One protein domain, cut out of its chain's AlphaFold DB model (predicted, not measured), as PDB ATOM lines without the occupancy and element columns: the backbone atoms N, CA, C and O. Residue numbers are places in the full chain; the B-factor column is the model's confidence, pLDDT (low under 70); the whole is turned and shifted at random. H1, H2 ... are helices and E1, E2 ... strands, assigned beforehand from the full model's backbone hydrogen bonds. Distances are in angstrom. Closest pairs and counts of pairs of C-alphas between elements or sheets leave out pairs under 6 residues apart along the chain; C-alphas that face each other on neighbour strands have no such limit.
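What this domain is: This is residues 631 to 843 of the 858 residues of the protein "BRCT domain-containing protein" of Aureobasidium pullulans (UniProt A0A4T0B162). One long, strongly twisted and curled sheet of eight strands runs through the domain, and its curl wraps round the helix H2; at the E5 end of the sheet the longest helix, H1, covers E4, with the short helices H4 and H5 next to it. Residues 807 to 815, of which 807 and 808 belong to H6, stick out, and H7 lies far from the middle. The printed part has 213 residues, with seven named helices and eight named strands in the order H1 E1 E2 H2 E3 E4 H3 E5 H4 H5 E6 E7 H6 E8 H7. The sheet, order E5 E4 E3 E6 E7 E1 E2 E8, is mixed, and the class is mixed, helices and strands. The whole is compact, with a radius of gyration of the C-alphas of 17.2 A and spans of 52 by 49 by 31 A.

How they stand to each other: Strand beside strand, the sheet holds E5, residues 756 to 758; E4, 731 to 736; E3, 710 to 715; E6, 780 to 787; E7, 789 to 801; E1, 652 to 661; E2, 680 to 686; and E8, 818 to 823. From edge to edge the strands' lines turn by 125 degrees. E5 and E4 are parallel at 33 degrees, with N 757 and O 734 at 2.8 A. The other neighbours are antiparallel, with backbone N and O atoms within hydrogen-bond range across each pair: for E4 and E3, N 714 and O 733 at 2.8 A; for E3 and E6, N 782 and O 713 at 2.8 A; for E6 and E7, N 795 and O 781 at 2.7 A; for E7 and E1, N 660 and O 792 at 2.8 A; for E1 and E2, N 653 and O 685 at 2.8 A; for E2 and E8, N 682 and O 821 at 2.8 A. E1 and E2, E3 and E4, and E6 and E7 are hairpins. E7 bends by 59 degrees at residue 798. H2, residues 691 to 702, and H1, residues 631 to 643, are on one face of the sheet, two layers, helices over a sheet. The C-alphas of Phe 691 in H2 and Val 735 in E4 are 7.4 A apart, the closest of the two. H1 runs along the strands over E4 and, only just, E5, on which 3 of its C-alphas fall; its height over the sheet is 10.2 A. H1 touches H4, residues 764 to 768, with residues 637 to 641 alone; the closest C-alphas are those of Ser 640 and Asp 766, 5.4 A. H4 and H5, residues 774 to 778, touch only at the corner, and only just, with 3 pairs of C-alphas within 8 A; the closest are those of Trp 768 and Glu 777, 5.7 A. H5 only grazes the sheet with residues 776 to 778. H3, residues 741 to 747, only grazes it with residues 743 to 747. E4, H3, E5 form a strand-helix-strand unit, two parallel neighbour strands with a helix between, and E5, H4, H5, E6 a split one, with E4 and E3 between its strands; both crossovers are right-handed. H6, residues 803 to 808, is only just not on the sheet, with 4 pairs of C-alphas within 10 A; H7, residues 835 to 841, is not on it. Every O i to N i+4 pair is within hydrogen-bond range in H2, H3, H4, H6 and H7; H1 has 8 of 9, and H5 has 0 of 1 but 2 of 2 O i to N i+3 pairs.

Where its parts are: C-alpha 631, where H1 begins, is at (-0.678, -33.404, 17.776). H1 is 18.2 A long and H2 16.4 A. E7 is the longest strand by residues, 33.2 A from C-alpha 789 at (-10.484, -9.788, 36.291) to C-alpha 801. E1 is 28.7 A long, E6 21.8 A and E2 19.3 A. H7 ends at C-alpha 841, (-23.005, -13.521, 48.627).

The domain as a whole: The C-alphas farthest apart are those of Pro 750 and Ala 808, 52.4 A. The printed part has no cut. The links E1 to E2, E3 to E4 and E8 to H7 are long. The mean pLDDT of the printed part is 72.5; 86 residues are under 70, among them 661 to 678, 738 to 755 and 830 to 843.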
ATOM      1  N   HIS A 631      -0.900 -33.665  19.198       73.94
ATOM      2  CA  HIS A 631      -0.678 -33.404  17.776       73.94
ATOM      3  C   HIS A 631      -1.614 -34.192  16.842       73.94
ATOM      4  O   HIS A 631      -1.982 -33.702  15.776       73.94
ATOM      5  N   GLU A 632      -1.962 -35.448  17.141       80.19
ATOM      6  CA  GLU A 632      -2.919 -36.232  16.340       80.19
ATOM      7  C   GLU A 632      -4.346 -35.703  16.483       80.19
ATOM      8  O   GLU A 632      -5.021 -35.532  15.463       80.19
ATOM      9  N   ILE A 633      -4.773 -35.395  17.710       82.56
ATOM     10  CA  ILE A 633      -6.075 -34.779  17.992       82.56
ATOM     11  C   ILE A 633      -6.161 -33.417  17.290       82.56
ATOM     12  O   ILE A 633      -7.110 -33.164  16.543       82.56
ATOM     13  N   HIS A 634      -5.131 -32.583  17.432       83.81
ATOM     14  CA  HIS A 634      -5.016 -31.298  16.753       83.81
ATOM     15  C   HIS A 634      -5.130 -31.438  15.222       83.81
ATOM     16  O   HIS A 634      -5.984 -30.811  14.582       83.81
ATOM     17  N   ARG A 635      -4.356 -32.356  14.622       83.31
ATOM     18  CA  ARG A 635      -4.449 -32.678  13.186       83.31
ATOM     19  C   ARG A 635      -5.821 -33.240  12.793       83.31
ATOM     20  O   ARG A 635      -6.237 -33.057  11.650       83.31
ATOM     21  N   ALA A 636      -6.550 -33.905  13.689       84.94
ATOM     22  CA  ALA A 636      -7.906 -34.392  13.427       84.94
ATOM     23  C   ALA A 636      -8.933 -33.243  13.374       84.94
ATOM     24  O   ALA A 636      -9.757 -33.201  12.454       84.94
ATOM     25  N   ILE A 637      -8.815 -32.249  14.262       87.44
ATOM     26  CA  ILE A 637      -9.597 -31.000  14.215       87.44
ATOM     27  C   ILE A 637      -9.285 -30.231  12.913       87.44
ATOM     28  O   ILE A 637     -10.204 -29.935  12.144       87.44
ATOM     29  N   LEU A 638      -7.999 -30.021  12.583       86.06
ATOM     30  CA  LEU A 638      -7.553 -29.394  11.322       86.06
ATOM     31  C   LEU A 638      -8.057 -30.108  10.054       86.06
ATOM     32  O   LEU A 638      -8.290 -29.466   9.026       86.06
ATOM     33  N   ARG A 639      -8.200 -31.440  10.085       85.62
ATOM     34  CA  ARG A 639      -8.763 -32.219   8.966       85.62
ATOM     35  C   ARG A 639     -10.280 -32.060   8.858       85.62
ATOM     36  O   ARG A 639     -10.789 -32.077   7.737       85.62
ATOM     37  N   SER A 640     -10.993 -31.906   9.975       85.62
ATOM     38  CA  SER A 640     -12.452 -31.721   9.984       85.62
ATOM     39  C   SER A 640     -12.853 -30.371   9.390       85.62
ATOM     40  O   SER A 640     -13.625 -30.341   8.424       85.62
ATOM     41  N   THR A 641     -12.257 -29.274   9.873       83.00
ATOM     42  CA  THR A 641     -12.573 -27.909   9.408       83.00
ATOM     43  C   THR A 641     -12.401 -27.767   7.894       83.00
ATOM     44  O   THR A 641     -13.288 -27.256   7.211       83.00
ATOM     45  N   LYS A 642     -11.309 -28.319   7.345       78.44
ATOM     46  CA  LYS A 642     -10.979 -28.288   5.909       78.44
ATOM     47  C   LYS A 642     -11.840 -29.209   5.028       78.44
ATOM     48  O   LYS A 642     -11.892 -28.988   3.821       78.44
ATOM     49  N   ARG A 643     -12.487 -30.252   5.573       67.56
ATOM     50  CA  ARG A 643     -13.229 -31.264   4.779       67.56
ATOM     51  C   ARG A 643     -14.753 -31.187   4.908       67.56
ATOM     52  O   ARG A 643     -15.457 -31.601   3.987       67.56
ATOM     53  N   MET A 644     -15.282 -30.702   6.030       62.28
ATOM     54  CA  MET A 644     -16.697 -30.866   6.383       62.28
ATOM     55  C   MET A 644     -17.529 -29.603   6.109       62.28
ATOM     56  O   MET A 644     -17.388 -28.581   6.788       62.28
ATOM     57  N   LYS A 645     -18.459 -29.683   5.145       60.19
ATOM     58  CA  LYS A 645     -19.465 -28.629   4.898       60.19
ATOM     59  C   LYS A 645     -20.559 -28.663   5.984       60.19
ATOM     60  O   LYS A 645     -21.106 -29.737   6.236       60.19
ATOM     61  N   PRO A 646     -20.938 -27.517   6.589       55.94
ATOM     62  CA  PRO A 646     -21.774 -27.495   7.796       55.94
ATOM     63  C   PRO A 646     -23.227 -27.938   7.555       55.94
ATOM     64  O   PRO A 646     -23.837 -28.543   8.431       55.94
ATOM     65  N   ALA A 647     -23.763 -27.712   6.350       54.00
ATOM     66  CA  ALA A 647     -25.174 -27.921   5.999       54.00
ATOM     67  C   ALA A 647     -25.701 -29.371   6.117       54.00
ATOM     68  O   ALA A 647     -26.888 -29.605   5.906       54.00
ATOM     69  N   LYS A 648     -24.848 -30.357   6.437       56.16
ATOM     70  CA  LYS A 648     -25.253 -31.758   6.654       56.16
ATOM     71  C   LYS A 648     -25.442 -32.141   8.129       56.16
ATOM     72  O   LYS A 648     -25.959 -33.224   8.397       56.16
ATOM     73  N   VAL A 649     -25.048 -31.296   9.086       64.75
ATOM     74  CA  VAL A 649     -25.084 -31.633  10.521       64.75
ATOM     75  C   VAL A 649     -26.326 -31.030  11.185       64.75
ATOM     76  O   VAL A 649     -26.304 -29.894  11.643       64.75
ATOM     77  N   LYS A 650     -27.418 -31.806  11.256       65.88
ATOM     78  CA  LYS A 650     -28.679 -31.394  11.912       65.88
ATOM     79  C   LYS A 650     -28.700 -31.526  13.448       65.88
ATOM     80  O   LYS A 650     -29.661 -31.089  14.060       65.88
ATOM     81  N   LYS A 651     -27.685 -32.146  14.061       77.81
ATOM     82  CA  LYS A 651     -27.701 -32.522  15.487       77.81
ATOM     83  C   LYS A 651     -27.553 -31.327  16.430       77.81
ATOM     84  O   LYS A 651     -26.729 -30.444  16.180       77.81
ATOM     85  N   GLY A 652     -28.239 -31.379  17.570       86.56
ATOM     86  CA  GLY A 652     -27.863 -30.619  18.763       86.56
ATOM     87  C   GLY A 652     -26.765 -31.305  19.592       86.56
ATOM     88  O   GLY A 652     -26.610 -32.528  19.574       86.56
ATOM     89  N   TYR A 653     -26.035 -30.513  20.371       91.50
ATOM     90  CA  TYR A 653     -25.140 -30.942  21.445       91.50
ATOM     91  C   TYR A 653     -25.607 -30.369  22.779       91.50
ATOM     92  O   TYR A 653     -26.135 -29.256  22.828       91.50
ATOM     93  N   LEU A 654     -25.378 -31.121  23.853       91.56
ATOM     94  CA  LEU A 654     -25.563 -30.676  25.226       91.56
ATOM     95  C   LEU A 654     -24.187 -30.368  25.835       91.56
ATOM     96  O   LEU A 654     -23.308 -31.233  25.864       91.56
ATOM     97  N   ILE A 655     -24.006 -29.142  26.320       92.06
ATOM     98  CA  ILE A 655     -22.780 -28.688  26.988       92.06
ATOM     99  C   ILE A 655     -23.104 -28.140  28.377       92.06
ATOM    100  O   ILE A 655     -24.133 -27.493  28.575       92.06
ATOM    101  N   GLN A 656     -22.213 -28.374  29.335       90.56
ATOM    102  CA  GLN A 656     -22.253 -27.738  30.648       90.56
ATOM    103  C   GLN A 656     -21.122 -26.725  30.748       90.56
ATOM    104  O   GLN A 656     -19.971 -27.043  30.457       90.56
ATOM    105  N   ILE A 657     -21.453 -25.515  31.179       90.00
ATOM    106  CA  ILE A 657     -20.515 -24.431  31.439       90.00
ATOM    107  C   ILE A 657     -20.494 -24.158  32.938       90.00
ATOM    108  O   ILE A 657     -21.546 -24.096  33.580       90.00
ATOM    109  N   LYS A 658     -19.296 -23.971  33.484       85.06
ATOM    110  CA  LYS A 658     -19.037 -23.635  34.883       85.06
ATOM    111  C   LYS A 658     -18.085 -22.446  34.936       85.06
ATOM    112  O   LYS A 658     -16.986 -22.512  34.390       85.06
ATOM    113  N   MET A 659     -18.505 -21.365  35.581       79.88
ATOM    114  CA  MET A 659     -17.694 -20.161  35.749       79.88
ATOM    115  C   MET A 659     -16.663 -20.382  36.859       79.88
ATOM    116  O   MET A 659     -17.000 -20.787  37.974       79.88
ATOM    117  N   VAL A 660     -15.399 -20.125  36.541       74.00
ATOM    118  CA  VAL A 660     -14.240 -20.330  37.411       74.00
ATOM    119  C   VAL A 660     -13.400 -19.051  37.413       74.00
ATOM    120  O   VAL A 660     -13.396 -18.271  36.461       74.00
ATOM    121  N   LEU A 661     -12.694 -18.817  38.514       63.50
ATOM    122  CA  LEU A 661     -11.720 -17.738  38.632       63.50
ATOM    123  C   LEU A 661     -10.325 -18.288  38.381       63.50
ATOM    124  O   LEU A 661      -9.912 -19.214  39.085       63.50
ATOM    125  N   ARG A 662      -9.574 -17.695  37.452       57.47
ATOM    126  CA  ARG A 662      -8.121 -17.877  37.460       57.47
ATOM    127  C   ARG A 662      -7.557 -17.211  38.717       57.47
ATOM    128  O   ARG A 662      -7.989 -16.130  39.116       57.47
ATOM    129  N   GLY A 663      -6.627 -17.887  39.385       50.59
ATOM    130  CA  GLY A 663      -5.750 -17.239  40.353       50.59
ATOM    131  C   GLY A 663      -4.657 -16.447  39.623       50.59
ATOM    132  O   GLY A 663      -4.479 -16.629  38.419       50.59
ATOM    133  N   PRO A 664      -3.878 -15.613  40.334       40.19
ATOM    134  CA  PRO A 664      -2.890 -14.705  39.730       40.19
ATOM    135  C   PRO A 664      -1.752 -15.386  38.945       40.19
ATOM    136  O   PRO A 664      -0.969 -14.700  38.300       40.19
ATOM    137  N   ASN A 665      -1.666 -16.722  38.973       40.34
ATOM    138  CA  ASN A 665      -0.633 -17.520  38.309       40.34
ATOM    139  C   ASN A 665      -1.235 -18.499  37.270       40.34
ATOM    140  O   ASN A 665      -0.661 -19.561  37.033       40.34
ATOM    141  N   GLY A 666      -2.442 -18.240  36.745       44.03
ATOM    142  CA  GLY A 666      -3.193 -19.150  35.852       44.03
ATOM    143  C   GLY A 666      -3.797 -20.377  36.557       44.03
ATOM    144  O   GLY A 666      -4.895 -20.821  36.228       44.03
ATOM    145  N   ALA A 667      -3.149 -20.873  37.616       40.00
ATOM    146  CA  ALA A 667      -3.728 -21.845  38.535       40.00
ATOM    147  C   ALA A 667      -5.062 -21.316  39.093       40.00
ATOM    148  O   ALA A 667      -5.092 -20.307  39.800       40.00
ATOM    149  N   ALA A 668      -6.172 -21.976  38.758       44.44
ATOM    150  CA  ALA A 668      -7.500 -21.521  39.148       44.44
ATOM    151  C   ALA A 668      -7.680 -21.457  40.669       44.44
ATOM    152  O   ALA A 668      -7.226 -22.334  41.409       44.44
ATOM    153  N   ALA A 669      -8.389 -20.428  41.130       44.19
ATOM    154  CA  ALA A 669      -8.684 -20.221  42.537       44.19
ATOM    155  C   ALA A 669      -9.603 -21.343  43.051       44.19
ATOM    156  O   ALA A 669     -10.780 -21.434  42.698       44.19
ATOM    157  N   VAL A 670      -9.018 -22.210  43.878       41.72
ATOM    158  CA  VAL A 670      -9.599 -23.458  44.379       41.72
ATOM    159  C   VAL A 670     -10.962 -23.246  45.053       41.72
ATOM    160  O   VAL A 670     -11.059 -22.564  46.068       41.72
ATOM    161  N   ASN A 671     -11.967 -23.960  44.534       40.97
ATOM    162  CA  ASN A 671     -13.300 -24.216  45.100       40.97
ATOM    163  C   ASN A 671     -14.236 -22.982  45.235       40.97
ATOM    164  O   ASN A 671     -13.855 -21.897  45.649       40.97
ATOM    165  N   ALA A 672     -15.521 -23.054  44.866       42.94
ATOM    166  CA  ALA A 672     -16.505 -24.084  45.237       42.94
ATOM    167  C   ALA A 672     -16.597 -24.289  46.764       42.94
ATOM    168  O   ALA A 672     -16.643 -25.417  47.257       42.94
ATOM    169  N   VAL A 673     -16.573 -23.179  47.516       35.94
ATOM    170  CA  VAL A 673     -16.805 -23.154  48.968       35.94
ATOM    171  C   VAL A 673     -18.067 -23.961  49.289       35.94
ATOM    172  O   VAL A 673     -19.146 -23.674  48.776       35.94
ATOM    173  N   ASN A 674     -17.912 -24.987  50.126       37.78
ATOM    174  CA  ASN A 674     -18.968 -25.907  50.560       37.78
ATOM    175  C   ASN A 674     -19.651 -26.715  49.433       37.78
ATOM    176  O   ASN A 674     -20.831 -27.048  49.532       37.78
ATOM    177  N   GLY A 675     -18.916 -27.072  48.373       40.69
ATOM    178  CA  GLY A 675     -19.272 -28.172  47.460       40.69
ATOM    179  C   GLY A 675     -20.406 -27.906  46.464       40.69
ATOM    180  O   GLY A 675     -20.599 -28.705  45.549       40.69
ATOM    181  N   LYS A 676     -21.118 -26.779  46.575       42.91
ATOM    182  CA  LYS A 676     -22.027 -26.304  45.524       42.91
ATOM    183  C   LYS A 676     -21.211 -25.775  44.335       42.91
ATOM    184  O   LYS A 676     -20.183 -25.123  44.551       42.91
ATOM    185  N   PRO A 677     -21.621 -26.034  43.082       49.97
ATOM    186  CA  PRO A 677     -20.890 -25.532  41.931       49.97
ATOM    187  C   PRO A 677     -21.054 -24.009  41.819       49.97
ATOM    188  O   PRO A 677     -22.157 -23.472  41.882       49.97
ATOM    189  N   GLY A 678     -19.937 -23.300  41.630       68.00
ATOM    190  CA  GLY A 678     -19.966 -21.902  41.198       68.00
ATOM    191  C   GLY A 678     -20.625 -21.773  39.820       68.00
ATOM    192  O   GLY A 678     -20.545 -22.708  39.027       68.00
ATOM    193  N   VAL A 679     -21.274 -20.624  39.588       79.06
ATOM    194  CA  VAL A 679     -22.213 -20.297  38.491       79.06
ATOM    195  C   VAL A 679     -22.170 -21.247  37.292       79.06
ATOM    196  O   VAL A 679     -21.186 -21.285  36.552       79.06
ATOM    197  N   THR A 680     -23.266 -21.970  37.065       87.12
ATOM    198  CA  THR A 680     -23.374 -22.971  35.995       87.12
ATOM    199  C   THR A 680     -24.447 -22.616  34.975       87.12
ATOM    200  O   THR A 680     -25.456 -21.993  35.308       87.12
ATOM    201  N   ARG A 681     -24.258 -23.044  33.725       89.31
ATOM    202  CA  ARG A 681     -25.272 -23.009  32.658       89.31
ATOM    203  C   ARG A 681     -25.185 -24.307  31.857       89.31
ATOM    204  O   ARG A 681     -24.096 -24.686  31.435       89.31
ATOM    205  N   THR A 682     -26.304 -24.981  31.626       91.56
ATOM    206  CA  THR A 682     -26.384 -26.174  30.771       91.56
ATOM    207  C   THR A 682     -27.118 -25.795  29.497       91.56
ATOM    208  O   THR A 682     -28.311 -25.482  29.541       91.56
ATOM    209  N   LEU A 683     -26.414 -25.794  28.365       91.44
ATOM    210  CA  LEU A 683     -26.939 -25.310  27.091       91.44
ATOM    211  C   LEU A 683     -27.122 -26.449  26.083       91.44
ATOM    212  O   LEU A 683     -26.237 -27.293  25.923       91.44
ATOM    213  N   ARG A 684     -28.231 -26.417  25.335       89.44
ATOM    214  CA  ARG A 684     -28.348 -27.096  24.037       89.44
ATOM    215  C   ARG A 684     -27.957 -26.111  22.948       89.44
ATOM    216  O   ARG A 684     -28.543 -25.034  22.840       89.44
ATOM    217  N   VAL A 685     -26.981 -26.498  22.136       91.25
ATOM    218  CA  VAL A 685     -26.445 -25.704  21.022       91.25
ATOM    219  C   VAL A 685     -26.355 -26.571  19.760       91.25
ATOM    220  O   VAL A 685     -26.070 -27.764  19.873       91.25
ATOM    221  N   PRO A 686     -26.582 -26.035  18.550       90.44
ATOM    222  CA  PRO A 686     -26.390 -26.795  17.319       90.44
ATOM    223  C   PRO A 686     -24.932 -27.245  17.173       90.44
ATOM    224  O   PRO A 686     -24.008 -26.466  17.393       90.44
ATOM    225  N   ALA A 687     -24.697 -28.477  16.728       90.00
ATOM    226  CA  ALA A 687     -23.338 -28.974  16.504       90.00
ATOM    227  C   ALA A 687     -22.581 -28.156  15.428       90.00
ATOM    228  O   ALA A 687     -21.354 -28.061  15.453       90.00
ATOM    229  N   ALA A 688     -23.320 -27.521  14.509       89.44
ATOM    230  CA  ALA A 688     -22.816 -26.613  13.476       89.44
ATOM    231  C   ALA A 688     -22.406 -25.210  13.974       89.44
ATOM    232  O   ALA A 688     -21.853 -24.448  13.181       89.44
ATOM    233  N   THR A 689     -22.653 -24.862  15.243       91.62
ATOM    234  CA  THR A 689     -22.286 -23.565  15.837       91.62
ATOM    235  C   THR A 689     -20.776 -23.335  15.768       91.62
ATOM    236  O   THR A 689     -19.998 -24.208  16.157       91.62
ATOM    237  N   SER A 690     -20.345 -22.166  15.287       93.12
ATOM    238  CA  SER A 690     -18.928 -21.771  15.305       93.12
ATOM    239  C   SER A 690     -18.483 -21.319  16.696       93.12
ATOM    240  O   SER A 690     -19.297 -20.862  17.497       93.12
ATOM    241  N   PHE A 691     -17.186 -21.376  17.000       93.50
ATOM    242  CA  PHE A 691     -16.678 -20.856  18.279       93.50
ATOM    243  C   PHE A 691     -16.925 -19.343  18.441       93.50
ATOM    244  O   PHE A 691     -17.144 -18.869  19.555       93.50
ATOM    245  N   ARG A 692     -17.008 -18.586  17.334       93.19
ATOM    246  CA  ARG A 692     -17.475 -17.190  17.332       93.19
ATOM    247  C   ARG A 692     -18.907 -17.073  17.853       93.19
ATOM    248  O   ARG A 692     -19.141 -16.229  18.709       93.19
ATOM    249  N   GLN A 693     -19.823 -17.908  17.364       93.38
ATOM    250  CA  GLN A 693     -21.225 -17.929  17.800       93.38
ATOM    251  C   GLN A 693     -21.381 -18.477  19.225       93.38
ATOM    252  O   GLN A 693     -22.231 -18.000  19.970       93.38
ATOM    253  N   LEU A 694     -20.550 -19.445  19.633       94.38
ATOM    254  CA  LEU A 694     -20.528 -19.928  21.014       94.38
ATOM    255  C   LEU A 694     -20.173 -18.793  21.984       94.38
ATOM    256  O   LEU A 694     -20.817 -18.684  23.018       94.38
ATOM    257  N   ALA A 695     -19.213 -17.924  21.648       92.50
ATOM    258  CA  ALA A 695     -18.893 -16.768  22.486       92.50
ATOM    259  C   ALA A 695     -20.089 -15.812  22.652       92.50
ATOM    260  O   ALA A 695     -20.342 -15.369  23.766       92.50
ATOM    261  N   ASP A 696     -20.865 -15.541  21.593       92.00
ATOM    262  CA  ASP A 696     -22.092 -14.730  21.710       92.00
ATOM    263  C   ASP A 696     -23.108 -15.397  22.650       92.00
ATOM    264  O   ASP A 696     -23.582 -14.772  23.595       92.00
ATOM    265  N   ILE A 697     -23.367 -16.695  22.450       92.56
ATOM    266  CA  ILE A 697     -24.286 -17.494  23.279       92.56
ATOM    267  C   ILE A 697     -23.843 -17.517  24.754       92.56
ATOM    268  O   ILE A 697     -24.690 -17.453  25.646       92.56
ATOM    269  N   LEU A 698     -22.536 -17.593  25.028       90.50
ATOM    270  CA  LEU A 698     -21.985 -17.521  26.385       90.50
ATOM    271  C   LEU A 698     -22.199 -16.137  26.999       90.50
ATOM    272  O   LEU A 698     -22.714 -16.051  28.111       90.50
ATOM    273  N   ASN A 699     -21.884 -15.066  26.270       89.81
ATOM    274  CA  ASN A 699     -22.086 -13.700  26.755       89.81
ATOM    275  C   ASN A 699     -23.568 -13.452  27.091       89.81
ATOM    276  O   ASN A 699     -23.869 -13.000  28.193       89.81
ATOM    277  N   THR A 700     -24.506 -13.886  26.238       89.81
ATOM    278  CA  THR A 700     -25.947 -13.850  26.552       89.81
ATOM    279  C   THR A 700     -26.300 -14.689  27.791       89.81
ATOM    280  O   THR A 700     -26.999 -14.203  28.676       89.81
ATOM    281  N   ALA A 701     -25.797 -15.924  27.915       89.06
ATOM    282  CA  ALA A 701     -26.115 -16.821  29.038       89.06
ATOM    283  C   ALA A 701     -25.568 -16.356  30.409       89.06
ATOM    284  O   ALA A 701     -26.040 -16.827  31.455       89.06
ATOM    285  N   PHE A 702     -24.588 -15.447  30.410       86.19
ATOM    286  CA  PHE A 702     -24.006 -14.826  31.605       86.19
ATOM    287  C   PHE A 702     -24.360 -13.330  31.763       86.19
ATOM    288  O   PHE A 702     -24.016 -12.740  32.785       86.19
ATOM    289  N   GLY A 703     -25.113 -12.731  30.832       85.38
ATOM    290  CA  GLY A 703     -25.551 -11.329  30.910       85.38
ATOM    291  C   GLY A 703     -24.437 -10.308  30.645       85.38
ATOM    292  O   GLY A 703     -24.403  -9.256  31.282       85.38
ATOM    293  N   TRP A 704     -23.503 -10.634  29.751       86.62
ATOM    294  CA  TRP A 704     -22.357  -9.803  29.363       86.62
ATOM    295  C   TRP A 704     -22.513  -9.263  27.937       86.62
ATOM    296  O   TRP A 704     -23.163  -9.882  27.092       86.62
ATOM    297  N   ARG A 705     -21.873  -8.127  27.649       84.81
ATOM    298  CA  ARG A 705     -21.914  -7.445  26.343       84.81
ATOM    299  C   ARG A 705     -21.075  -8.151  25.278       84.81
ATOM    300  O   ARG A 705     -21.455  -8.189  24.113       84.81
ATOM    301  N   GLY A 706     -19.948  -8.745  25.674       82.56
ATOM    302  CA  GLY A 706     -19.031  -9.440  24.762       82.56
ATOM    303  C   GLY A 706     -17.958  -8.552  24.116       82.56
ATOM    304  O   GLY A 706     -17.225  -9.013  23.229       82.56
ATOM    305  N   ASP A 707     -17.837  -7.299  24.560       79.75
ATOM    306  CA  ASP A 707     -16.926  -6.286  24.016       79.75
ATOM    307  C   ASP A 707     -15.449  -6.695  24.160       79.75
ATOM    308  O   ASP A 707     -14.654  -6.536  23.225       79.75
ATOM    309  N   LYS A 708     -15.075  -7.303  25.297       80.88
ATOM    310  CA  LYS A 708     -13.676  -7.615  25.656       80.88
ATOM    311  C   LYS A 708     -13.041  -8.662  24.738       80.88
ATOM    312  O   LYS A 708     -13.720  -9.456  24.079       80.88
ATOM    313  N   ASN A 709     -11.711  -8.697  24.713       83.88
ATOM    314  CA  ASN A 709     -10.981  -9.776  24.051       83.88
ATOM    315  C   ASN A 709     -11.259 -11.119  24.738       83.88
ATOM    316  O   ASN A 709     -11.370 -11.201  25.960       83.88
ATOM    317  N   TRP A 710     -11.341 -12.183  23.947       86.75
ATOM    318  CA  TRP A 710     -11.568 -13.537  24.438       86.75
ATOM    319  C   TRP A 710     -10.922 -14.578  23.531       86.75
ATOM    320  O   TRP A 710     -10.620 -14.326  22.357       86.75
ATOM    321  N   ASP A 711     -10.744 -15.762  24.092       87.12
ATOM    322  CA  ASP A 711     -10.241 -16.949  23.425       87.12
ATOM    323  C   ASP A 711     -10.849 -18.219  24.031       87.12
ATOM    324  O   ASP A 711     -11.411 -18.211  25.128       87.12
ATOM    325  N   PHE A 712     -10.735 -19.318  23.290       89.31
ATOM    326  CA  PHE A 712     -10.989 -20.659  23.797       89.31
ATOM    327  C   PHE A 712      -9.696 -21.467  23.795       89.31
ATOM    328  O   PHE A 712      -8.974 -21.478  22.799       89.31
ATOM    329  N   LEU A 713      -9.448 -22.189  24.881       85.75
ATOM    330  CA  LEU A 713      -8.343 -23.122  25.056       85.75
ATOM    331  C   LEU A 713      -8.899 -24.553  25.094       85.75
ATOM    332  O   LEU A 713      -9.720 -24.877  25.950       85.75
ATOM    333  N   ILE A 714      -8.489 -25.398  24.149       87.56
ATOM    334  CA  ILE A 714      -8.910 -26.802  24.020       87.56
ATOM    335  C   ILE A 714      -7.776 -27.695  24.533       87.56
ATOM    336  O   ILE A 714      -6.628 -27.516  24.119       87.56
ATOM    337  N   ALA A 715      -8.089 -28.648  25.417       81.44
ATOM    338  CA  ALA A 715      -7.064 -29.410  26.131       81.44
ATOM    339  C   ALA A 715      -7.432 -30.857  26.490       81.44
ATOM    340  O   ALA A 715      -8.595 -31.198  26.726       81.44
ATOM    341  N   SER A 716      -6.391 -31.683  26.618       75.50
ATOM    342  CA  SER A 716      -6.394 -33.137  26.854       75.50
ATOM    343  C   SER A 716      -6.688 -33.572  28.304       75.50
ATOM    344  O   SER A 716      -6.276 -34.650  28.744       75.50
ATOM    345  N   ASN A 717      -7.402 -32.758  29.087       62.50
ATOM    346  CA  ASN A 717      -7.541 -32.982  30.527       62.50
ATOM    347  C   ASN A 717      -8.601 -34.056  30.865       62.50
ATOM    348  O   ASN A 717      -9.779 -33.760  31.088       62.50
ATOM    349  N   ALA A 718      -8.148 -35.314  30.903       51.41
ATOM    350  CA  ALA A 718      -8.927 -36.554  31.018       51.41
ATOM    351  C   ALA A 718      -9.608 -36.807  32.388       51.41
ATOM    352  O   ALA A 718      -9.675 -37.941  32.866       51.41
ATOM    353  N   GLY A 719     -10.148 -35.767  33.025       52.12
ATOM    354  CA  GLY A 719     -10.968 -35.865  34.231       52.12
ATOM    355  C   GLY A 719     -12.022 -34.761  34.269       52.12
ATOM    356  O   GLY A 719     -11.687 -33.583  34.216       52.12
ATOM    357  N   LYS A 720     -13.305 -35.120  34.410       47.34
ATOM    358  CA  LYS A 720     -14.462 -34.203  34.257       47.34
ATOM    359  C   LYS A 720     -14.560 -33.063  35.290       47.34
ATOM    360  O   LYS A 720     -15.513 -32.289  35.242       47.34
ATOM    361  N   TRP A 721     -13.626 -32.978  36.239       45.47
ATOM    362  CA  TRP A 721     -13.709 -32.125  37.430       45.47
ATOM    363  C   TRP A 721     -12.442 -31.311  37.733       45.47
ATOM    364  O   TRP A 721     -12.357 -30.743  38.822       45.47
ATOM    365  N   SER A 722     -11.462 -31.224  36.826       51.50
ATOM    366  CA  SER A 722     -10.289 -30.367  37.056       51.50
ATOM    367  C   SER A 722     -10.723 -28.899  37.142       51.50
ATOM    368  O   SER A 722     -10.985 -28.258  36.132       51.50
ATOM    369  N   THR A 723     -10.820 -28.345  38.347       51.31
ATOM    370  CA  THR A 723     -11.136 -26.921  38.553       51.31
ATOM    371  C   THR A 723     -10.019 -25.994  38.092       51.31
ATOM    372  O   THR A 723     -10.260 -24.800  37.985       51.31
ATOM    373  N   VAL A 724      -8.828 -26.534  37.830       54.69
ATOM    374  CA  VAL A 724      -7.631 -25.829  37.366       54.69
ATOM    375  C   VAL A 724      -7.541 -25.892  35.843       54.69
ATOM    376  O   VAL A 724      -7.845 -26.925  35.244       54.69
ATOM    377  N   GLU A 725      -7.105 -24.786  35.240       54.47
ATOM    378  CA  GLU A 725      -6.778 -24.703  33.819       54.47
ATOM    379  C   GLU A 725      -5.722 -25.765  33.434       54.47
ATOM    380  O   GLU A 725      -4.803 -26.026  34.218       54.47
ATOM    381  N   PRO A 726      -5.837 -26.412  32.260       59.69
ATOM    382  CA  PRO A 726      -4.810 -27.316  31.746       59.69
ATOM    383  C   PRO A 726      -3.429 -26.633  31.678       59.69
ATOM    384  O   PRO A 726      -3.330 -25.508  31.184       59.69
ATOM    385  N   PRO A 727      -2.346 -27.295  32.124       57.72
ATOM    386  CA  PRO A 727      -0.995 -26.774  31.958       57.72
ATOM    387  C   PRO A 727      -0.592 -26.730  30.468       57.72
ATOM    388  O   PRO A 727      -1.165 -27.466  29.661       57.72
ATOM    389  N   PRO A 728       0.439 -25.947  30.085       54.28
ATOM    390  CA  PRO A 728       0.800 -25.728  28.676       54.28
ATOM    391  C   PRO A 728       1.137 -26.988  27.861       54.28
ATOM    392  O   PRO A 728       1.084 -26.948  26.641       54.28
ATOM    393  N   TRP A 729       1.467 -28.105  28.516       56.47
ATOM    394  CA  TRP A 729       1.763 -29.402  27.889       56.47
ATOM    395  C   TRP A 729       0.545 -30.344  27.771       56.47
ATOM    396  O   TRP A 729       0.726 -31.540  27.561       56.47
ATOM    397  N   GLN A 730      -0.670 -29.829  27.989       67.69
ATOM    398  CA  GLN A 730      -1.953 -30.488  27.682       67.69
ATOM    399  C   GLN A 730      -2.723 -29.743  26.571       67.69
ATOM    400  O   GLN A 730      -3.953 -29.815  26.470       67.69
ATOM    401  N   PHE A 731      -2.007 -28.922  25.804       73.12
ATOM    402  CA  PHE A 731      -2.548 -27.938  24.882       73.12
ATOM    403  C   PHE A 731      -2.816 -28.552  23.504       73.12
ATOM    404  O   PHE A 731      -1.897 -28.897  22.772       73.12
ATOM    405  N   VAL A 732      -4.095 -28.645  23.127       79.94
ATOM    406  CA  VAL A 732      -4.513 -29.240  21.845       79.94
ATOM    407  C   VAL A 732      -4.799 -28.174  20.785       79.94
ATOM    408  O   VAL A 732      -4.526 -28.399  19.608       79.94
ATOM    409  N   ALA A 733      -5.404 -27.042  21.164       83.94
ATOM    410  CA  ALA A 733      -5.714 -25.939  20.248       83.94
ATOM    411  C   ALA A 733      -6.131 -24.655  20.984       83.94
ATOM    412  O   ALA A 733      -6.780 -24.718  22.031       83.94
ATOM    413  N   ARG A 734      -5.859 -23.482  20.399       84.69
ATOM    414  CA  ARG A 734      -6.391 -22.178  20.843       84.69
ATOM    415  C   ARG A 734      -7.232 -21.537  19.746       84.69
ATOM    416  O   ARG A 734      -6.808 -21.473  18.594       84.69
ATOM    417  N   VAL A 735      -8.407 -21.018  20.091       86.94
ATOM    418  CA  VAL A 735      -9.343 -20.384  19.149       86.94
ATOM    419  C   VAL A 735      -9.542 -18.915  19.522       86.94
ATOM    420  O   VAL A 735      -9.976 -18.618  20.630       86.94
ATOM    421  N   LEU A 736      -9.233 -17.987  18.614       84.06
ATOM    422  CA  LEU A 736      -9.107 -16.553  18.932       84.06
ATOM    423  C   LEU A 736     -10.265 -15.700  18.370       84.06
ATOM    424  O   LEU A 736     -10.744 -15.961  17.258       84.06
ATOM    425  N   LYS A 737     -10.682 -14.644  19.103       79.81
ATOM    426  CA  LYS A 737     -11.740 -13.684  18.694       79.81
ATOM    427  C   LYS A 737     -11.495 -13.119  17.291       79.81
ATOM    428  O   LYS A 737     -12.350 -13.272  16.420       79.81
ATOM    429  N   ILE A 738     -10.313 -12.540  17.062       69.06
ATOM    430  CA  ILE A 738      -9.840 -12.030  15.764       69.06
ATOM    431  C   ILE A 738      -8.391 -12.489  15.565       69.06
ATOM    432  O   ILE A 738      -7.558 -12.310  16.451       69.06
ATOM    433  N   VAL A 739      -8.078 -13.044  14.391       62.09
ATOM    434  CA  VAL A 739      -6.704 -13.374  13.980       62.09
ATOM    435  C   VAL A 739      -6.305 -12.440  12.845       62.09
ATOM    436  O   VAL A 739      -6.601 -12.714  11.684       62.09
ATOM    437  N   THR A 740      -5.632 -11.333  13.167       59.81
ATOM    438  CA  THR A 740      -4.908 -10.574  12.135       59.81
ATOM    439  C   THR A 740      -3.577 -11.278  11.830       59.81
ATOM    440  O   THR A 740      -3.031 -11.944  12.719       59.81
ATOM    441  N   PRO A 741      -2.985 -11.111  10.632       58.09
ATOM    442  CA  PRO A 741      -1.658 -11.656  10.334       58.09
ATOM    443  C   PRO A 741      -0.561 -11.161  11.293       58.09
ATOM    444  O   PRO A 741       0.398 -11.880  11.561       58.09
ATOM    445  N   GLN A 742      -0.712  -9.952  11.851       54.97
ATOM    446  CA  GLN A 742       0.203  -9.409  12.860       54.97
ATOM    447  C   GLN A 742      -0.018 -10.050  14.238       54.97
ATOM    448  O   GLN A 742       0.948 -10.383  14.921       54.97
ATOM    449  N   THR A 743      -1.277 -10.274  14.634       58.72
ATOM    450  CA  THR A 743      -1.626 -11.001  15.865       58.72
ATOM    451  C   THR A 743      -1.053 -12.412  15.822       58.72
ATOM    452  O   THR A 743      -0.441 -12.840  16.792       58.72
ATOM    453  N   MET A 744      -1.176 -13.109  14.687       56.19
ATOM    454  CA  MET A 744      -0.661 -14.472  14.541       56.19
ATOM    455  C   MET A 744       0.866 -14.522  14.711       56.19
ATOM    456  O   MET A 744       1.351 -15.343  15.478       56.19
ATOM    457  N   LYS A 745       1.613 -13.570  14.129       55.44
ATOM    458  CA  LYS A 745       3.071 -13.435  14.342       55.44
ATOM    459  C   LYS A 745       3.481 -13.088  15.782       55.44
ATOM    460  O   LYS A 745       4.590 -13.411  16.176       55.44
ATOM    461  N   ARG A 746       2.622 -12.412  16.558       52.53
ATOM    462  CA  ARG A 746       2.870 -12.099  17.984       52.53
ATOM    463  C   ARG A 746       2.469 -13.227  18.938       52.53
ATOM    464  O   ARG A 746       2.899 -13.222  20.082       52.53
ATOM    465  N   VAL A 747       1.600 -14.133  18.490       51.28
ATOM    466  CA  VAL A 747       1.038 -15.233  19.290       51.28
ATOM    467  C   VAL A 747       1.696 -16.579  18.955       51.28
ATOM    468  O   VAL A 747       1.592 -17.507  19.748       51.28
ATOM    469  N   GLN A 748       2.429 -16.674  17.841       47.66
ATOM    470  CA  GLN A 748       3.352 -17.772  17.557       47.66
ATOM    471  C   GLN A 748       4.422 -17.882  18.655       47.66
ATOM    472  O   GLN A 748       5.421 -17.164  18.650       47.66
ATOM    473  N   VAL A 749       4.211 -18.821  19.578       45.88
ATOM    474  CA  VAL A 749       5.293 -19.417  20.370       45.88
ATOM    475  C   VAL A 749       6.261 -20.080  19.375       45.88
ATOM    476  O   VAL A 749       5.768 -20.760  18.470       45.88
ATOM    477  N   PRO A 750       7.594 -19.897  19.491       40.41
ATOM    478  CA  PRO A 750       8.552 -20.337  18.467       40.41
ATOM    479  C   PRO A 750       8.428 -21.804  18.032       40.41
ATOM    480  O   PRO A 750       8.650 -22.104  16.861       40.41
ATOM    481  N   ASP A 751       8.023 -22.686  18.948       44.25
ATOM    482  CA  ASP A 751       7.950 -24.136  18.731       44.25
ATOM    483  C   ASP A 751       6.553 -24.655  18.316       44.25
ATOM    484  O   ASP A 751       6.438 -25.793  17.869       44.25
ATOM    485  N   GLU A 752       5.490 -23.844  18.429       52.19
ATOM    486  CA  GLU A 752       4.080 -24.276  18.280       52.19
ATOM    487  C   GLU A 752       3.271 -23.408  17.280       52.19
ATOM    488  O   GLU A 752       2.274 -22.773  17.639       52.19
ATOM    489  N   PRO A 753       3.663 -23.328  15.992       49.94
ATOM    490  CA  PRO A 753       3.024 -22.428  15.030       49.94
ATOM    491  C   PRO A 753       1.652 -22.898  14.515       49.94
ATOM    492  O   PRO A 753       0.922 -22.082  13.945       49.94
ATOM    493  N   GLU A 754       1.293 -24.182  14.660       54.88
ATOM    494  CA  GLU A 754       0.069 -24.740  14.056       54.88
ATOM    495  C   GLU A 754      -1.177 -24.667  14.954       54.88
ATOM    496  O   GLU A 754      -2.287 -24.671  14.424       54.88
ATOM    497  N   ALA A 755      -1.031 -24.588  16.280       64.69
ATOM    498  CA  ALA A 755      -2.107 -24.811  17.261       64.69
ATOM    499  C   ALA A 755      -3.204 -23.718  17.335       64.69
ATOM    500  O   ALA A 755      -4.023 -23.709  18.260       64.69
ATOM    501  N   TYR A 756      -3.241 -22.775  16.386       78.31
ATOM    502  CA  TYR A 756      -4.085 -21.576  16.429       78.31
ATOM    503  C   TYR A 756      -5.166 -21.559  15.349       78.31
ATOM    504  O   TYR A 756      -4.891 -21.602  14.150       78.31
ATOM    505  N   PHE A 757      -6.412 -21.375  15.780       83.00
ATOM    506  CA  PHE A 757      -7.587 -21.332  14.916       83.00
ATOM    507  C   PHE A 757      -8.331 -19.991  14.982       83.00
ATOM    508  O   PHE A 757      -8.425 -19.334  16.023       83.00
ATOM    509  N   LYS A 758      -8.971 -19.625  13.868       85.38
ATOM    510  CA  LYS A 758      -9.944 -18.526  13.811       85.38
ATOM    511  C   LYS A 758     -11.303 -18.985  14.342       85.38
ATOM    512  O   LYS A 758     -11.844 -19.995  13.892       85.38
ATOM    513  N   SER A 759     -11.920 -18.180  15.204       88.25
ATOM    514  CA  SER A 759     -13.244 -18.457  15.791       88.25
ATOM    515  C   SER A 759     -14.398 -18.633  14.792       88.25
ATOM    516  O   SER A 759     -15.370 -19.317  15.112       88.25
ATOM    517  N   ARG A 760     -14.306 -18.059  13.581       87.94
ATOM    518  CA  ARG A 760     -15.294 -18.253  12.498       87.94
ATOM    519  C   ARG A 760     -15.165 -19.621  11.793       87.94
ATOM    520  O   ARG A 760     -16.158 -20.095  11.252       87.94
ATOM    521  N   GLU A 761     -13.983 -20.248  11.786       85.94
ATOM    522  CA  GLU A 761     -13.681 -21.436  10.954       85.94
ATOM    523  C   GLU A 761     -13.855 -22.781  11.685       85.94
ATOM    524  O   GLU A 761     -14.117 -23.796  11.040       85.94
ATOM    525  N   VAL A 762     -13.746 -22.802  13.020       89.62
ATOM    526  CA  VAL A 762     -13.980 -24.006  13.844       89.62
ATOM    527  C   VAL A 762     -15.414 -24.023  14.352       89.62
ATOM    528  O   VAL A 762     -15.914 -23.008  14.847       89.62
ATOM    529  N   ARG A 763     -16.060 -25.191  14.289       91.44
ATOM    530  CA  ARG A 763     -17.394 -25.441  14.851       91.44
ATOM    531  C   ARG A 763     -17.338 -26.531  15.911       91.44
ATOM    532  O   ARG A 763     -16.381 -27.300  15.961       91.44
ATOM    533  N   LEU A 764     -18.373 -26.635  16.740       92.31
ATOM    534  CA  LEU A 764     -18.392 -27.611  17.837       92.31
ATOM    535  C   LEU A 764     -18.250 -29.053  17.321       92.31
ATOM    536  O   LEU A 764     -17.559 -29.858  17.944       92.31
ATOM    537  N   PHE A 765     -18.832 -29.381  16.158       91.06
ATOM    538  CA  PHE A 765     -18.667 -30.710  15.553       91.06
ATOM    539  C   PHE A 765     -17.246 -30.993  15.056       91.06
ATOM    540  O   PHE A 765     -16.877 -32.158  14.933       91.06
ATOM    541  N   ASP A 766     -16.429 -29.970  14.781       91.06
ATOM    542  CA  ASP A 766     -15.021 -30.181  14.432       91.06
ATOM    543  C   ASP A 766     -14.190 -30.619  15.646       91.06
ATOM    544  O   ASP A 766     -13.085 -31.114  15.455       91.06
ATOM    545  N   VAL A 767     -14.725 -30.494  16.868       90.69
ATOM    546  CA  VAL A 767     -14.094 -30.942  18.120       90.69
ATOM    547  C   VAL A 767     -14.769 -32.208  18.662       90.69
ATOM    548  O   VAL A 767     -14.088 -33.199  18.890       90.69
ATOM    549  N   TRP A 768     -16.100 -32.216  18.804       90.44
ATOM    550  CA  TRP A 768     -16.871 -33.305  19.440       90.44
ATOM    551  C   TRP A 768     -17.727 -34.141  18.460       90.44
ATOM    552  O   TRP A 768     -18.717 -34.771  18.837       90.44
ATOM    553  N   GLY A 769     -17.395 -34.139  17.167       87.56
ATOM    554  CA  GLY A 769     -18.067 -34.975  16.166       87.56
ATOM    555  C   GLY A 769     -17.701 -36.456  16.280       87.56
ATOM    556  O   GLY A 769     -16.544 -36.787  16.497       87.56
ATOM    557  N   ARG A 770     -18.660 -37.367  16.035       84.00
ATOM    558  CA  ARG A 770     -18.434 -38.836  16.056       84.00
ATOM    559  C   ARG A 770     -17.381 -39.349  15.055       84.00
ATOM    560  O   ARG A 770     -17.045 -40.526  15.079       84.00
ATOM    561  N   HIS A 771     -16.926 -38.507  14.125       85.00
ATOM    562  CA  HIS A 771     -15.831 -38.799  13.194       85.00
ATOM    563  C   HIS A 771     -14.444 -38.482  13.772       85.00
ATOM    564  O   HIS A 771     -13.446 -38.786  13.119       85.00
ATOM    565  N   GLN A 772     -14.377 -37.854  14.948       88.44
ATOM    566  CA  GLN A 772     -13.137 -37.624  15.681       88.44
ATOM    567  C   GLN A 772     -12.769 -38.834  16.559       88.44
ATOM    568  O   GLN A 772     -13.639 -39.652  16.877       88.44
ATOM    569  N   PRO A 773     -11.491 -38.978  16.965       84.25
ATOM    570  CA  PRO A 773     -11.074 -39.990  17.936       84.25
ATOM    571  C   PRO A 773     -11.899 -39.926  19.234       84.25
ATOM    572  O   PRO A 773     -12.244 -38.841  19.695       84.25
ATOM    573  N   ARG A 774     -12.175 -41.072  19.878       81.06
ATOM    574  CA  ARG A 774     -12.971 -41.143  21.133       81.06
ATOM    575  C   ARG A 774     -12.396 -40.278  22.265       81.06
ATOM    576  O   ARG A 774     -13.128 -39.804  23.127       81.06
ATOM    577  N   GLN A 775     -11.086 -40.043  22.247       80.88
ATOM    578  CA  GLN A 775     -10.372 -39.136  23.145       80.88
ATOM    579  C   GLN A 775     -10.970 -37.717  23.118       80.88
ATOM    580  O   GLN A 775     -11.008 -37.050  24.151       80.88
ATOM    581  N   CYS A 776     -11.507 -37.281  21.973       83.19
ATOM    582  CA  CYS A 776     -12.089 -35.956  21.788       83.19
ATOM    583  C   CYS A 776     -13.338 -35.707  22.645       83.19
ATOM    584  O   CYS A 776     -13.549 -34.581  23.084       83.19
ATOM    585  N   GLU A 777     -14.123 -36.744  22.960       79.44
ATOM    586  CA  GLU A 777     -15.306 -36.641  23.835       79.44
ATOM    587  C   GLU A 777     -14.952 -36.187  25.264       79.44
ATOM    588  O   GLU A 777     -15.809 -35.660  25.972       79.44
ATOM    589  N   ASN A 778     -13.690 -36.359  25.678       80.31
ATOM    590  CA  ASN A 778     -13.175 -35.956  26.988       80.31
ATOM    591  C   ASN A 778     -12.331 -34.667  26.943       80.31
ATOM    592  O   ASN A 778     -11.773 -34.282  27.969       80.31
ATOM    593  N   LEU A 779     -12.232 -33.989  25.788       84.06
ATOM    594  CA  LEU A 779     -11.571 -32.683  25.706       84.06
ATOM    595  C   LEU A 779     -12.353 -31.647  26.508       84.06
ATOM    596  O   LEU A 779     -13.559 -31.471  26.308       84.06
ATOM    597  N   GLN A 780     -11.637 -30.912  27.352       83.44
ATOM    598  CA  GLN A 780     -12.167 -29.707  27.975       83.44
ATOM    599  C   GLN A 780     -11.921 -28.503  27.078       83.44
ATOM    600  O   GLN A 780     -10.881 -28.394  26.424       83.44
ATOM    601  N   VAL A 781     -12.871 -27.575  27.105       88.06
ATOM    602  CA  VAL A 781     -12.772 -26.279  26.440       88.06
ATOM    603  C   VAL A 781     -12.888 -25.194  27.503       88.06
ATOM    604  O   VAL A 781     -13.820 -25.202  28.296       88.06
ATOM    605  N   TRP A 782     -11.953 -24.255  27.523       86.00
ATOM    606  CA  TRP A 782     -11.899 -23.160  28.489       86.00
ATOM    607  C   TRP A 782     -12.104 -21.827  27.768       86.00
ATOM    608  O   TRP A 782     -11.279 -21.460  26.940       86.00
ATOM    609  N   TYR A 783     -13.198 -21.115  28.055       87.50
ATOM    610  CA  TYR A 783     -13.480 -19.781  27.499       87.50
ATOM    611  C   TYR A 783     -13.008 -18.692  28.464       87.50
ATOM    612  O   TYR A 783     -13.614 -18.511  29.526       87.50
ATOM    613  N   ALA A 784     -11.939 -17.977  28.114       81.62
ATOM    614  CA  ALA A 784     -11.395 -16.898  28.934       81.62
ATOM    615  C   ALA A 784     -11.837 -15.526  28.406       81.62
ATOM    616  O   ALA A 784     -11.745 -15.234  27.210       81.62
ATOM    617  N   TYR A 785     -12.319 -14.678  29.316       81.50
ATOM    618  CA  TYR A 785     -12.820 -13.340  29.008       81.50
ATOM    619  C   TYR A 785     -11.921 -12.293  29.674       81.50
ATOM    620  O   TYR A 785     -11.802 -12.249  30.897       81.50
ATOM    621  N   HIS A 786     -11.244 -11.464  28.874       75.25
ATOM    622  CA  HIS A 786     -10.186 -10.563  29.350       75.25
ATOM    623  C   HIS A 786     -10.756  -9.243  29.899       75.25
ATOM    624  O   HIS A 786     -10.438  -8.153  29.423       75.25
ATOM    625  N   SER A 787     -11.605  -9.342  30.920       64.56
ATOM    626  CA  SER A 787     -12.223  -8.224  31.654       64.56
ATOM    627  C   SER A 787     -11.315  -7.586  32.723       64.56
ATOM    628  O   SER A 787     -11.801  -6.935  33.642       64.56
ATOM    629  N   GLY A 788      -9.998  -7.818  32.680       59.12
ATOM    630  CA  GLY A 788      -9.037  -7.379  33.707       59.12
ATOM    631  C   GLY A 788      -9.104  -8.176  35.021       59.12
ATOM    632  O   GLY A 788      -8.072  -8.466  35.615       59.12
ATOM    633  N   ILE A 789     -10.298  -8.615  35.429       61.28
ATOM    634  CA  ILE A 789     -10.484  -9.788  36.291       61.28
ATOM    635  C   ILE A 789     -10.570 -11.014  35.374       61.28
ATOM    636  O   ILE A 789     -11.389 -11.036  34.451       61.28
ATOM    637  N   GLU A 790      -9.731 -12.020  35.621       62.38
ATOM    638  CA  GLU A 790      -9.644 -13.228  34.796       62.38
ATOM    639  C   GLU A 790     -10.717 -14.271  35.156       62.38
ATOM    640  O   GLU A 790     -10.504 -15.205  35.939       62.38
ATOM    641  N   TRP A 791     -11.887 -14.119  34.536       70.31
ATOM    642  CA  TRP A 791     -12.925 -15.144  34.520       70.31
ATOM    643  C   TRP A 791     -12.667 -16.142  33.390       70.31
ATOM    644  O   TRP A 791     -12.500 -15.762  32.226       70.31
ATOM    645  N   ALA A 792     -12.678 -17.428  33.732       72.00
ATOM    646  CA  ALA A 792     -12.536 -18.522  32.785       72.00
ATOM    647  C   ALA A 792     -13.696 -19.508  32.956       72.00
ATOM    648  O   ALA A 792     -14.070 -19.867  34.071       72.00
ATOM    649  N   HIS A 793     -14.287 -19.949  31.852       83.44
ATOM    650  CA  HIS A 793     -15.450 -20.826  31.868       83.44
ATOM    651  C   HIS A 793     -15.023 -22.205  31.402       83.44
ATOM    652  O   HIS A 793     -14.649 -22.381  30.243       83.44
ATOM    653  N   GLN A 794     -15.097 -23.174  32.304       84.69
ATOM    654  CA  GLN A 794     -14.896 -24.576  31.983       84.69
ATOM    655  C   GLN A 794     -16.139 -25.083  31.244       84.69
ATOM    656  O   GLN A 794     -17.238 -25.073  31.800       84.69
ATOM    657  N   ILE A 795     -15.962 -25.501  29.992       89.19
ATOM    658  CA  ILE A 795     -16.998 -26.037  29.110       89.19
ATOM    659  C   ILE A 795     -16.733 -27.531  28.912       89.19
ATOM    660  O   ILE A 795     -15.714 -27.936  28.347       89.19
ATOM    661  N   SER A 796     -17.690 -28.335  29.365       86.94
ATOM    662  CA  SER A 796     -17.676 -29.793  29.297       86.94
ATOM    663  C   SER A 796     -18.764 -30.285  28.346       86.94
ATOM    664  O   SER A 796     -19.935 -29.918  28.478       86.94
ATOM    665  N   PHE A 797     -18.397 -31.156  27.410       89.88
ATOM    666  CA  PHE A 797     -19.356 -31.865  26.566       89.88
ATOM    667  C   PHE A 797     -20.111 -32.914  27.395       89.88
ATOM    668  O   PHE A 797     -19.497 -33.738  28.077       89.88
ATOM    669  N   LEU A 798     -21.448 -32.876  27.363       88.81
ATOM    670  CA  LEU A 798     -22.298 -33.875  28.022       88.81
ATOM    671  C   LEU A 798     -22.797 -34.953  27.051       88.81
ATOM    672  O   LEU A 798     -23.083 -36.067  27.486       88.81
ATOM    673  N   GLY A 799     -22.893 -34.639  25.755       88.38
ATOM    674  CA  GLY A 799     -23.267 -35.591  24.709       88.38
ATOM    675  C   GLY A 799     -24.032 -34.960  23.544       88.38
ATOM    676  O   GLY A 799     -24.252 -33.749  23.481       88.38
ATOM    677  N   GLU A 800     -24.478 -35.802  22.612       88.94
ATOM    678  CA  GLU A 800     -25.447 -35.395  21.591       88.94
ATOM    679  C   GLU A 800     -26.821 -35.156  22.230       88.94
ATOM    680  O   GLU A 800     -27.304 -35.978  23.008       88.94
ATOM    681  N   ALA A 801     -27.465 -34.035  21.899       84.38
ATOM    682  CA  ALA A 801     -28.811 -33.751  22.380       84.38
ATOM    683  C   ALA A 801     -29.823 -34.641  21.640       84.38
ATOM    684  O   ALA A 801     -29.811 -34.716  20.412       84.38
ATOM    685  N   ASN A 802     -30.719 -35.300  22.376       79.81
ATOM    686  CA  ASN A 802     -31.812 -36.061  21.776       79.81
ATOM    687  C   ASN A 802     -32.919 -35.097  21.329       79.81
ATOM    688  O   ASN A 802     -33.762 -34.706  22.134       79.81
ATOM    689  N   ASP A 803     -32.910 -34.717  20.052       70.81
ATOM    690  CA  ASP A 803     -33.828 -33.714  19.501       70.81
ATOM    691  C   ASP A 803     -35.317 -34.071  19.725       70.81
ATOM    692  O   ASP A 803     -36.105 -33.185  20.056       70.81
ATOM    693  N   ARG A 804     -35.676 -35.369  19.723       71.56
ATOM    694  CA  ARG A 804     -37.041 -35.862  20.023       71.56
ATOM    695  C   ARG A 804     -37.537 -35.517  21.428       71.56
ATOM    696  O   ARG A 804     -38.735 -35.351  21.635       71.56
ATOM    697  N   LEU A 805     -36.633 -35.417  22.405       66.12
ATOM    698  CA  LEU A 805     -36.999 -35.039  23.774       66.12
ATOM    699  C   LEU A 805     -37.491 -33.583  23.825       66.12
ATOM    700  O   LEU A 805     -38.374 -33.256  24.610       66.12
ATOM    701  N   PHE A 806     -36.946 -32.722  22.959       65.38
ATOM    702  CA  PHE A 806     -37.299 -31.303  22.880       65.38
ATOM    703  C   PHE A 806     -38.511 -31.039  21.977       65.38
ATOM    704  O   PHE A 806     -39.280 -30.121  22.256       65.38
ATOM    705  N   GLU A 807     -38.726 -31.877  20.955       66.69
ATOM    706  CA  GLU A 807     -40.005 -31.965  20.230       66.69
ATOM    707  C   GLU A 807     -41.148 -32.303  21.210       66.69
ATOM    708  O   GLU A 807     -42.177 -31.629  21.232       66.69
ATOM    709  N   ALA A 808     -40.938 -33.290  22.093       65.56
ATOM    710  CA  ALA A 808     -41.903 -33.653  23.132       65.56
ATOM    711  C   ALA A 808     -42.086 -32.561  24.206       65.56
ATOM    712  O   ALA A 808     -43.200 -32.362  24.693       65.56
ATOM    713  N   SER A 809     -41.028 -31.818  24.558       65.62
ATOM    714  CA  SER A 809     -41.083 -30.767  25.586       65.62
ATOM    715  C   SER A 809     -41.629 -29.415  25.097       65.62
ATOM    716  O   SER A 809     -41.460 -28.421  25.801       65.62
ATOM    717  N   ARG A 810     -42.257 -29.357  23.910       64.62
ATOM    718  CA  ARG A 810     -42.920 -28.164  23.334       64.62
ATOM    719  C   ARG A 810     -42.045 -26.897  23.278       64.62
ATOM    720  O   ARG A 810     -42.556 -25.789  23.410       64.62
ATOM    721  N   MET A 811     -40.737 -27.055  23.080       65.75
ATOM    722  CA  MET A 811     -39.823 -25.924  22.873       65.75
ATOM    723  C   MET A 811     -40.116 -25.231  21.533       65.75
ATOM    724  O   MET A 811     -40.406 -25.905  20.545       65.75
ATOM    725  N   GLU A 812     -39.993 -23.903  21.483       67.00
ATOM    726  CA  GLU A 812     -40.194 -23.106  20.261       67.00
ATOM    727  C   GLU A 812     -39.238 -23.570  19.132       67.00
ATOM    728  O   GLU A 812     -38.013 -23.525  19.299       67.00
ATOM    729  N   PRO A 813     -39.755 -24.073  17.991       61.75
ATOM    730  CA  PRO A 813     -38.956 -24.818  17.009       61.75
ATOM    731  C   PRO A 813     -37.972 -23.945  16.212       61.75
ATOM    732  O   PRO A 813     -37.056 -24.462  15.569       61.75
ATOM    733  N   ASP A 814     -38.150 -22.628  16.248       69.50
ATOM    734  CA  ASP A 814     -37.310 -21.610  15.621       69.50
ATOM    735  C   ASP A 814     -36.093 -21.207  16.482       69.50
ATOM    736  O   ASP A 814     -35.054 -20.810  15.928       69.50
ATOM    737  N   ARG A 815     -36.148 -21.373  17.816       76.75
ATOM    738  CA  ARG A 815     -35.010 -21.069  18.700       76.75
ATOM    739  C   ARG A 815     -33.919 -22.130  18.586       76.75
ATOM    740  O   ARG A 815     -34.055 -23.280  19.006       76.75
ATOM    741  N   LYS A 816     -32.774 -21.703  18.053       77.81
ATOM    742  CA  LYS A 816     -31.628 -22.572  17.736       77.81
ATOM    743  C   LYS A 816     -30.834 -23.025  18.962       77.81
ATOM    744  O   LYS A 816     -30.224 -24.088  18.908       77.81
ATOM    745  N   TYR A 817     -30.807 -22.236  20.032       86.31
ATOM    746  CA  TYR A 817     -30.033 -22.494  21.249       86.31
ATOM    747  C   TYR A 817     -30.893 -22.265  22.493       86.31
ATOM    748  O   TYR A 817     -31.772 -21.407  22.496       86.31
ATOM    749  N   TRP A 818     -30.629 -23.040  23.545       86.44
ATOM    750  CA  TRP A 818     -31.464 -23.100  24.746       86.44
ATOM    751  C   TRP A 818     -30.617 -23.229  26.008       86.44
ATOM    752  O   TRP A 818     -29.741 -24.090  26.061       86.44
ATOM    753  N   CYS A 819     -30.922 -22.445  27.045       89.50
ATOM    754  CA  CYS A 819     -30.443 -22.699  28.403       89.50
ATOM    755  C   CYS A 819     -31.461 -23.587  29.125       89.50
ATOM    756  O   CYS A 819     -32.582 -23.161  29.375       89.50
ATOM    757  N   ILE A 820     -31.082 -24.834  29.413       87.12
ATOM    758  CA  ILE A 820     -31.981 -25.866  29.960       87.12
ATOM    759  C   ILE A 820     -31.942 -25.876  31.492       87.12
ATOM    760  O   ILE A 820     -32.944 -26.156  32.141       87.12
ATOM    761  N   SER A 821     -30.789 -25.558  32.080       87.62
ATOM    762  CA  SER A 821     -30.643 -25.355  33.521       87.62
ATOM    763  C   SER A 821     -29.481 -24.413  33.819       87.62
ATOM    764  O   SER A 821     -28.608 -24.196  32.977       87.62
ATOM    765  N   GLY A 822     -29.446 -23.860  35.025       86.31
ATOM    766  CA  GLY A 822     -28.314 -23.080  35.503       86.31
ATOM    767  C   GLY A 822     -28.478 -22.697  36.964       86.31
ATOM    768  O   GLY A 822     -29.593 -22.469  37.427       86.31
ATOM    769  N   GLU A 823     -27.365 -22.623  37.681       82.50
ATOM    770  CA  GLU A 823     -27.325 -22.226  39.088       82.50
ATOM    771  C   GLU A 823     -26.480 -20.960  39.258       82.50
ATOM    772  O   GLU A 823     -25.512 -20.736  38.529       82.50
ATOM    773  N   GLY A 824     -26.842 -20.128  40.236       79.62
ATOM    774  CA  GLY A 824     -26.121 -18.904  40.583       79.62
ATOM    775  C   GLY A 824     -26.297 -17.734  39.602       79.62
ATOM    776  O   GLY A 824     -26.523 -17.890  38.396       79.62
ATOM    777  N   HIS A 825     -26.145 -16.525  40.141       77.06
ATOM    778  CA  HIS A 825     -26.038 -15.298  39.355       77.06
ATOM    779  C   HIS A 825     -24.619 -15.162  38.802       77.06
ATOM    780  O   HIS A 825     -23.654 -15.383  39.534       77.06
ATOM    781  N   ALA A 826     -24.494 -14.780  37.531       77.56
ATOM    782  CA  ALA A 826     -23.211 -14.432  36.932       77.56
ATOM    783  C   ALA A 826     -22.563 -13.244  37.663       77.56
ATOM    784  O   ALA A 826     -23.245 -12.447  38.315       77.56
ATOM    785  N   HIS A 827     -21.241 -13.121  37.565       72.75
ATOM    786  CA  HIS A 827     -20.574 -11.914  38.037       72.75
ATOM    787  C   HIS A 827     -20.862 -10.781  37.039       72.75
ATOM    788  O   HIS A 827     -20.715 -11.020  35.840       72.75
ATOM    789  N   PRO A 828     -21.255  -9.571  37.476       75.19
ATOM    790  CA  PRO A 828     -21.442  -8.448  36.563       75.19
ATOM    791  C   PRO A 828     -20.150  -8.127  35.801       75.19
ATOM    792  O   PRO A 828     -19.057  -8.189  36.372       75.19
ATOM    793  N   GLU A 829     -20.272  -7.781  34.521       72.94
ATOM    794  CA  GLU A 829     -19.135  -7.374  33.692       72.94
ATOM    795  C   GLU A 829     -18.445  -6.123  34.274       72.94
ATOM    796  O   GLU A 829     -19.098  -5.272  34.878       72.94
ATOM    797  N   ASP A 830     -17.115  -6.045  34.143       67.62
ATOM    798  CA  ASP A 830     -16.224  -4.966  34.622       67.62
ATOM    799  C   ASP A 830     -16.283  -4.579  36.117       67.62
ATOM    800  O   ASP A 830     -15.489  -3.752  36.566       67.62
ATOM    801  N   HIS A 831     -17.169  -5.163  36.927       62.44
ATOM    802  CA  HIS A 831     -17.341  -4.759  38.322       62.44
ATOM    803  C   HIS A 831     -16.065  -5.057  39.154       62.44
ATOM    804  O   HIS A 831     -15.727  -6.229  39.339       62.44
ATOM    805  N   PRO A 832     -15.381  -4.054  39.750       51.78
ATOM    806  CA  PRO A 832     -14.099  -4.217  40.457       51.78
ATOM    807  C   PRO A 832     -14.293  -4.770  41.883       51.78
ATOM    808  O   PRO A 832     -13.840  -4.212  42.885       51.78
ATOM    809  N   GLY A 833     -15.072  -5.844  42.002       46.19
ATOM    810  CA  GLY A 833     -15.569  -6.348  43.274       46.19
ATOM    811  C   GLY A 833     -14.471  -6.998  44.104       46.19
ATOM    812  O   GLY A 833     -13.746  -7.856  43.608       46.19
ATOM    813  N   LYS A 834     -14.406  -6.670  45.404       48.12
ATOM    814  CA  LYS A 834     -13.631  -7.469  46.368       48.12
ATOM    815  C   LYS A 834     -14.153  -8.905  46.322       48.12
ATOM    816  O   LYS A 834     -15.248  -9.183  46.815       48.12
ATOM    817  N   LEU A 835     -13.371  -9.778  45.699       53.84
ATOM    818  CA  LEU A 835     -13.790 -11.087  45.201       53.84
ATOM    819  C   LEU A 835     -14.383 -11.973  46.309       53.84
ATOM    820  O   LEU A 835     -15.359 -12.689  46.099       53.84
ATOM    821  N   ASP A 836     -13.867 -11.824  47.527       50.00
ATOM    822  CA  ASP A 836     -14.317 -12.506  48.745       50.00
ATOM    823  C   ASP A 836     -15.713 -12.072  49.206       50.00
ATOM    824  O   ASP A 836     -16.506 -12.901  49.655       50.00
ATOM    825  N   LYS A 837     -16.069 -10.791  49.030       44.59
ATOM    826  CA  LYS A 837     -17.429 -10.299  49.312       44.59
ATOM    827  C   LYS A 837     -18.448 -10.828  48.302       44.59
ATOM    828  O   LYS A 837     -19.611 -10.993  48.664       44.59
ATOM    829  N   TRP A 838     -18.032 -11.100  47.064       51.97
ATOM    830  CA  TRP A 838     -18.902 -11.728  46.067       51.97
ATOM    831  C   TRP A 838     -19.044 -13.235  46.325       51.97
ATOM    832  O   TRP A 838     -20.171 -13.723  46.411       51.97
ATOM    833  N   ARG A 839     -17.931 -13.939  46.604       50.69
ATOM    834  CA  ARG A 839     -17.923 -15.337  47.088       50.69
ATOM    835  C   ARG A 839     -18.847 -15.548  48.294       50.69
ATOM    836  O   ARG A 839     -19.568 -16.536  48.340       50.69
ATOM    837  N   GLY A 840     -18.868 -14.617  49.251       42.34
ATOM    838  CA  GLY A 840     -19.767 -14.691  50.408       42.34
ATOM    839  C   GLY A 840     -21.256 -14.534  50.068       42.34
ATOM    840  O   GLY A 840     -22.097 -15.117  50.749       42.34
ATOM    841  N   LYS A 841     -21.605 -13.783  49.013       43.84
ATOM    842  CA  LYS A 841     -23.005 -13.521  48.627       43.84
ATOM    843  C   LYS A 841     -23.636 -14.617  47.768       43.84
ATOM    844  O   LYS A 841     -24.850 -14.752  47.803       43.84
ATOM    845  N   THR A 842     -22.857 -15.413  47.034       44.59
ATOM    846  CA  THR A 842     -23.388 -16.535  46.231       44.59
ATOM    847  C   THR A 842     -23.684 -17.799  47.050       44.59
ATOM    848  O   THR A 842     -24.279 -18.738  46.527       44.59
ATOM    849  N   VAL A 843     -23.300 -17.830  48.333       39.91
ATOM    850  CA  VAL A 843     -23.493 -18.977  49.246       39.91
ATOM    851  C   VAL A 843     -24.823 -18.919  50.015       39.91
ATOM    852  O   VAL A 843     -25.365 -19.968  50.367       39.91
TER     853      VAL A 843